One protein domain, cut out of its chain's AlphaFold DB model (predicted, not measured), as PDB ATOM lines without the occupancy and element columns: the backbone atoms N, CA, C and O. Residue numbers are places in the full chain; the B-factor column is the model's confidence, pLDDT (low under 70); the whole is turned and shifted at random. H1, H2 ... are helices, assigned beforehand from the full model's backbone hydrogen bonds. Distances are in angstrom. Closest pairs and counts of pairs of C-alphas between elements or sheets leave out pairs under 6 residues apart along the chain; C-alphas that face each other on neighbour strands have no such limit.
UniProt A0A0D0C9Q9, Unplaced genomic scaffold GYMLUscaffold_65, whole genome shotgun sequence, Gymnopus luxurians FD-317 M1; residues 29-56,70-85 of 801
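AT A GLANCE: This is residues 29 to 56 and 70 to 85 of the 801 residues of an uncharacterized protein of Gymnopus luxurians FD-317 M1 (UniProt A0A0D0C9Q9). One long straight helix, H1, makes the longest axis, and a small head of two short helices, H2 and H3, sits to one side of its length, joined to it through H2. H2 packs on residues 45 to 49 of H1, H3 follows farther out at a corner with H2, and residues 29 to 41 of H1 stand free. The printed part has 44 residues with three named helices, H1, H2 and H3 in this order along the chain, and no named strand; the class is all helix. The whole is loose, with a radius of gyration of the C-alphas of 12.6 A, and flat, spanning 41 by 23 by 9 A.

IN THESE COORDINATES: H1 is residues 29 to 54, 37.3 A from first to last C-alpha. It begins at C-alpha 29, at (-4.448, -12.119, 15.570), and ends at C-alpha 54, at (18.718, -17.069, -13.240). H2 is residues 71 to 75, 7.8 A from first to last C-alpha, and begins with C-alpha 71 at (4.482, -14.859, -10.944). H3 is residues 80 to 83, 5.2 A from first to last C-alpha, and ends with C-alpha 83 at (-9.588, -11.387, -11.287).

HOW THE PARTS SIT: H1 touches H2 with its residues 45 to 49 alone, with 7 pairs of C-alphas within 8 A. The closest C-alphas of the two are those of Asp 45 and Arg 71, 5.9 A apart, and the centres are 12.2 A apart. H2 and H3 touch only at the corner by their link; their closest C-alphas are those of Lys 74 and Glu 80, 5.1 A apart, and their centres are 8.6 A apart. H1 and H3 are apart. In H1 every O i to N i+4 pair is within hydrogen-bond range. In H2 0 of 1 such pairs is within range, while 2 of 2 O i to N i+3 pairs are; H3, with 4 residues, is too short for an O i to N i+4 pair.

THE WHOLE: The two C-alphas farthest apart are those of Gln 29 and Pro 56, 41.2 A. Without the free residues 29 to 41, the body has 31 residues and spans 31 by 17 by 9 A. Residues 57 to 69 are not printed, and C-alphas 56 and 70 are 14.6 A apart across this cut, which falls in the link from H1 to H2. The link from H2 to H3 is tight, with 4 residues between them. The mean pLDDT of the printed part is 92.0, and no printed residue is under 70.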
ATOM      1  N   GLN A  29      -5.664 -11.332  15.786       89.56
ATOM      2  CA  GLN A  29      -4.448 -12.119  15.570       89.56
ATOM      3  C   GLN A  29      -4.412 -12.780  14.187       89.56
ATOM      4  O   GLN A  29      -3.403 -12.685  13.488       89.56
ATOM      5  N   GLU A  30      -5.503 -13.419  13.758       91.19
ATOM      6  CA  GLU A  30      -5.608 -14.007  12.417       91.19
ATOM      7  C   GLU A  30      -5.471 -12.947  11.331       91.19
ATOM      8  O   GLU A  30      -4.748 -13.147  10.358       91.19
ATOM      9  N   SER A  31      -6.096 -11.788  11.516       90.50
ATOM     10  CA  SER A  31      -6.003 -10.676  10.578       90.50
ATOM     11  C   SER A  31      -4.568 -10.133  10.461       90.50
ATOM     12  O   SER A  31      -4.142  -9.755   9.370       90.50
ATOM     13  N   THR A  32      -3.791 -10.139  11.551       89.94
ATOM     14  CA  THR A  32      -2.357  -9.800  11.567       89.94
ATOM     15  C   THR A  32      -1.526 -10.881  10.878       89.94
ATOM     16  O   THR A  32      -0.677 -10.565  10.047       89.94
ATOM     17  N   LYS A  33      -1.807 -12.165  11.141       91.69
ATOM     18  CA  LYS A  33      -1.164 -13.297  10.450       91.69
ATOM     19  C   LYS A  33      -1.427 -13.259   8.942       91.69
ATOM     20  O   LYS A  33      -0.516 -13.515   8.160       91.69
ATOM     21  N   VAL A  34      -2.645 -12.909   8.521       90.88
ATOM     22  CA  VAL A  34      -3.007 -12.743   7.105       90.88
ATOM     23  C   VAL A  34      -2.182 -11.628   6.461       90.88
ATOM     24  O   VAL A  34      -1.632 -11.863   5.387       90.88
ATOM     25  N   ILE A  35      -2.029 -10.469   7.116       90.19
ATOM     26  CA  ILE A  35      -1.155  -9.384   6.629       90.19
ATOM     27  C   ILE A  35       0.290  -9.880   6.498       90.19
ATOM     28  O   ILE A  35       0.865  -9.801   5.416       90.19
ATOM     29  N   ILE A  36       0.854 -10.482   7.552       90.81
ATOM     30  CA  ILE A  36       2.233 -11.006   7.541       90.81
ATOM     31  C   ILE A  36       2.435 -11.999   6.387       90.81
ATOM     32  O   ILE A  36       3.432 -11.924   5.669       90.81
ATOM     33  N   ARG A  37       1.486 -12.920   6.171       91.69
ATOM     34  CA  ARG A  37       1.540 -13.900   5.074       91.69
ATOM     35  C   ARG A  37       1.497 -13.232   3.703       91.69
ATOM     36  O   ARG A  37       2.204 -13.677   2.805       91.69
ATOM     37  N   ARG A  38       0.691 -12.184   3.526       91.56
ATOM     38  CA  ARG A  38       0.609 -11.438   2.261       91.56
ATOM     39  C   ARG A  38       1.892 -10.648   1.981       91.56
ATOM     40  O   ARG A  38       2.414 -10.780   0.878       91.56
ATOM     41  N   ILE A  39       2.457  -9.960   2.979       90.69
ATOM     42  CA  ILE A  39       3.753  -9.264   2.860       90.69
ATOM     43  C   ILE A  39       4.865 -10.268   2.507       90.69
ATOM     44  O   ILE A  39       5.599 -10.094   1.536       90.69
ATOM     45  N   ARG A  40       4.938 -11.402   3.223       91.69
ATOM     46  CA  ARG A  40       5.890 -12.489   2.912       91.69
ATOM     47  C   ARG A  40       5.675 -13.072   1.513       91.69
ATOM     48  O   ARG A  40       6.642 -13.464   0.862       91.69
ATOM     49  N   LYS A  41       4.423 -13.162   1.051       92.56
ATOM     50  CA  LYS A  41       4.077 -13.655  -0.288       92.56
ATOM     51  C   LYS A  41       4.570 -12.704  -1.379       92.56
ATOM     52  O   LYS A  41       5.115 -13.210  -2.353       92.56
ATOM     53  N   ALA A  42       4.419 -11.390  -1.208       91.19
ATOM     54  CA  ALA A  42       4.926 -10.392  -2.152       91.19
ATOM     55  C   ALA A  42       6.435 -10.576  -2.397       91.19
ATOM     56  O   ALA A  42       6.855 -10.870  -3.516       91.19
ATOM     57  N   GLU A  43       7.235 -10.586  -1.326       93.19
ATOM     58  CA  GLU A  43       8.685 -10.817  -1.421       93.19
ATOM     59  C   GLU A  43       9.041 -12.208  -1.967       93.19
ATOM     60  O   GLU A  43      10.039 -12.399  -2.671       93.19
ATOM     61  N   ARG A  44       8.244 -13.228  -1.619       93.88
ATOM     62  CA  ARG A  44       8.437 -14.595  -2.114       93.88
ATOM     63  C   ARG A  44       8.223 -14.670  -3.619       93.88
ATOM     64  O   ARG A  44       8.995 -15.377  -4.264       93.88
ATOM     65  N   ASP A  45       7.196 -14.013  -4.148       94.12
ATOM     66  CA  ASP A  45       6.889 -14.017  -5.577       94.12
ATOM     67  C   ASP A  45       8.017 -13.315  -6.365       94.12
ATOM     68  O   ASP A  45       8.518 -13.916  -7.316       94.12
ATOM     69  N   GLU A  46       8.554 -12.182  -5.885       94.62
ATOM     70  CA  GLU A  46       9.758 -11.541  -6.462       94.62
ATOM     71  C   GLU A  46      10.973 -12.475  -6.481       94.62
ATOM     72  O   GLU A  46      11.623 -12.677  -7.508       94.62
ATOM     73  N   ARG A  47      11.275 -13.109  -5.341       95.94
ATOM     74  CA  ARG A  47      12.384 -14.067  -5.232       95.94
ATOM     75  C   ARG A  47      12.210 -15.243  -6.196       95.94
ATOM     76  O   ARG A  47      13.194 -15.763  -6.722       95.94
ATOM     77  N   MET A  48      10.981 -15.724  -6.387       95.44
ATOM     78  CA  MET A  48      10.700 -16.828  -7.306       95.44
ATOM     79  C   MET A  48      10.930 -16.417  -8.759       95.44
ATOM     80  O   MET A  48      11.543 -17.191  -9.492       95.44
ATOM     81  N   ASP A  49      10.522 -15.212  -9.148       95.56
ATOM     82  CA  ASP A  49      10.744 -14.691 -10.498       95.56
ATOM     83  C   ASP A  49      12.233 -14.450 -10.774       95.56
ATOM     84  O   ASP A  49      12.750 -14.916 -11.792       95.56
ATOM     85  N   LEU A  50      12.966 -13.873  -9.816       96.12
ATOM     86  CA  LEU A  50      14.428 -13.753  -9.882       96.12
ATOM     87  C   LEU A  50      15.116 -15.122  -9.982       96.12
ATOM     88  O   LEU A  50      16.019 -15.319 -10.795       96.12
ATOM     89  N   THR A  51      14.673 -16.098  -9.179       96.06
ATOM     90  CA  THR A  51      15.213 -17.464  -9.243       96.06
ATOM     91  C   THR A  51      14.971 -18.075 -10.623       96.06
ATOM     92  O   THR A  51      15.875 -18.692 -11.183       96.06
ATOM     93  N   ASN A  52      13.770 -17.909 -11.178       94.62
ATOM     94  CA  ASN A  52      13.410 -18.433 -12.492       94.62
ATOM     95  C   ASN A  52      14.230 -17.779 -13.611       94.62
ATOM     96  O   ASN A  52      14.635 -18.477 -14.535       94.62
ATOM     97  N   ALA A  53      14.515 -16.478 -13.512       94.50
ATOM     98  CA  ALA A  53      15.314 -15.748 -14.496       94.50
ATOM     99  C   ALA A  53      16.789 -16.198 -14.534       94.50
ATOM    100  O   ALA A  53      17.409 -16.222 -15.601       94.50
ATOM    101  N   LEU A  54      17.340 -16.579 -13.377       94.94
ATOM    102  CA  LEU A  54      18.718 -17.069 -13.240       94.94
ATOM    103  C   LEU A  54      18.854 -18.577 -13.453       94.94
ATOM    104  O   LEU A  54      19.933 -19.067 -13.779       94.94
ATOM    105  N   THR A  55      17.777 -19.336 -13.267       92.56
ATOM    106  CA  THR A  55      17.811 -20.778 -13.497       92.56
ATOM    107  C   THR A  55      17.831 -21.035 -15.004       92.56
ATOM    108  O   THR A  55      16.942 -20.560 -15.714       92.56
ATOM    109  N   PRO A  56      18.812 -21.791 -15.531       89.06
ATOM    110  CA  PRO A  56      18.842 -22.109 -16.950       89.06
ATOM    111  C   PRO A  56      17.557 -22.836 -17.355       89.06
ATOM    112  O   PRO A  56      17.103 -23.759 -16.670       89.06
ATOM    113  N   ILE A  70       5.706 -16.222 -15.283       90.88
ATOM    114  CA  ILE A  70       6.220 -15.199 -14.365       90.88
ATOM    115  C   ILE A  70       5.145 -14.944 -13.309       90.88
ATOM    116  O   ILE A  70       4.003 -14.645 -13.656       90.88
ATOM    117  N   ARG A  71       5.468 -15.031 -12.020       92.44
ATOM    118  CA  ARG A  71       4.482 -14.859 -10.944       92.44
ATOM    119  C   ARG A  71       3.947 -13.441 -10.857       92.44
ATOM    120  O   ARG A  71       2.754 -13.283 -10.606       92.44
ATOM    121  N   ALA A  72       4.779 -12.441 -11.137       89.25
ATOM    122  CA  ALA A  72       4.363 -11.049 -11.258       89.25
ATOM    123  C   ALA A  72       3.177 -10.877 -12.226       89.25
ATOM    124  O   ALA A  72       2.284 -10.077 -11.957       89.25
ATOM    125  N   SER A  73       3.089 -11.699 -13.284       90.88
ATOM    126  CA  SER A  73       1.988 -11.622 -14.258       90.88
ATOM    127  C   SER A  73       0.608 -11.933 -13.676       90.88
ATOM    128  O   SER A  73      -0.408 -11.486 -14.207       90.88
ATOM    129  N   LYS A  74       0.540 -12.628 -12.533       92.62
ATOM    130  CA  LYS A  74      -0.729 -12.892 -11.837       92.62
ATOM    131  C   LYS A  74      -1.359 -11.630 -11.256       92.62
ATOM    132  O   LYS A  74      -2.565 -11.629 -11.006       92.62
ATOM    133  N   TRP A  75      -0.553 -10.593 -11.038       87.44
ATOM    134  CA  TRP A  75      -0.975  -9.296 -10.520       87.44
ATOM    135  C   TRP A  75      -1.323  -8.287 -11.621       87.44
ATOM    136  O   TRP A  75      -1.849  -7.226 -11.305       87.44
ATOM    137  N   PHE A  76      -1.071  -8.608 -12.896       89.44
ATOM    138  CA  PHE A  76      -1.399  -7.717 -14.011       89.44
ATOM    139  C   PHE A  76      -2.919  -7.516 -14.136       89.44
ATOM    140  O   PHE A  76      -3.691  -8.373 -13.689       89.44
ATOM    141  N   PRO A  77      -3.382  -6.429 -14.775       88.69
ATOM    142  CA  PRO A  77      -4.783  -6.265 -15.143       88.69
ATOM    143  C   PRO A  77      -5.292  -7.486 -15.926       88.69
ATOM    144  O   PRO A  77      -4.757  -7.839 -16.973       88.69
ATOM    145  N   GLY A  78      -6.312  -8.167 -15.394       90.12
ATOM    146  CA  GLY A  78      -6.838  -9.425 -15.951       90.12
ATOM    147  C   GLY A  78      -6.098 -10.699 -15.512       90.12
ATOM    148  O   GLY A  78      -6.554 -11.800 -15.817       90.12
ATOM    149  N   GLY A  79      -5.002 -10.571 -14.763       91.62
ATOM    150  CA  GLY A  79      -4.293 -11.677 -14.128       91.62
ATOM    151  C   GLY A  79      -5.134 -12.383 -13.060       91.62
ATOM    152  O   GLY A  79      -6.094 -11.836 -12.517       91.62
ATOM    153  N   GLU A  80      -4.760 -13.622 -12.738       93.94
ATOM    154  CA  GLU A  80      -5.516 -14.512 -11.845       93.94
ATOM    155  C   GLU A  80      -5.830 -13.880 -10.473       93.94
ATOM    156  O   GLU A  80      -6.924 -14.049  -9.927       93.94
ATOM    157  N   TYR A  81      -4.883 -13.141  -9.889       91.19
ATOM    158  CA  TYR A  81      -5.059 -12.555  -8.560       91.19
ATOM    159  C   TYR A  81      -5.935 -11.305  -8.595       91.19
ATOM    160  O   TYR A  81      -6.821 -11.172  -7.749       91.19
ATOM    161  N   ALA A  82      -5.766 -10.460  -9.613       88.50
ATOM    162  CA  ALA A  82      -6.652  -9.327  -9.849       88.50
ATOM    163  C   ALA A  82      -8.097  -9.798 -10.112       88.50
ATOM    164  O   ALA A  82      -9.034  -9.301  -9.490       88.50
ATOM    165  N   ALA A  83      -8.278 -10.826 -10.949       92.38
ATOM    166  CA  ALA A  83      -9.588 -11.387 -11.287       92.38
ATOM    167  C   ALA A  83     -10.302 -12.031 -10.085       92.38
ATOM    168  O   ALA A  83     -11.528 -11.995  -9.991       92.38
ATOM    169  N   THR A  84      -9.548 -12.603  -9.143       92.81
ATOM    170  CA  THR A  84     -10.104 -13.203  -7.916       92.81
ATOM    171  C   THR A  84     -10.340 -12.193  -6.789       92.81
ATOM    172  O   THR A  84     -10.839 -12.577  -5.728       92.81
ATOM    173  N   GLY A  85     -10.009 -10.913  -7.002       90.69
ATOM    174  CA  GLY A  85     -10.112  -9.866  -5.987       90.69
ATOM    175  C   GLY A  85      -9.134 -10.062  -4.826       90.69
ATOM    176  O   GLY A  85      -9.419  -9.639  -3.706       90.69
TER     177      GLY A  85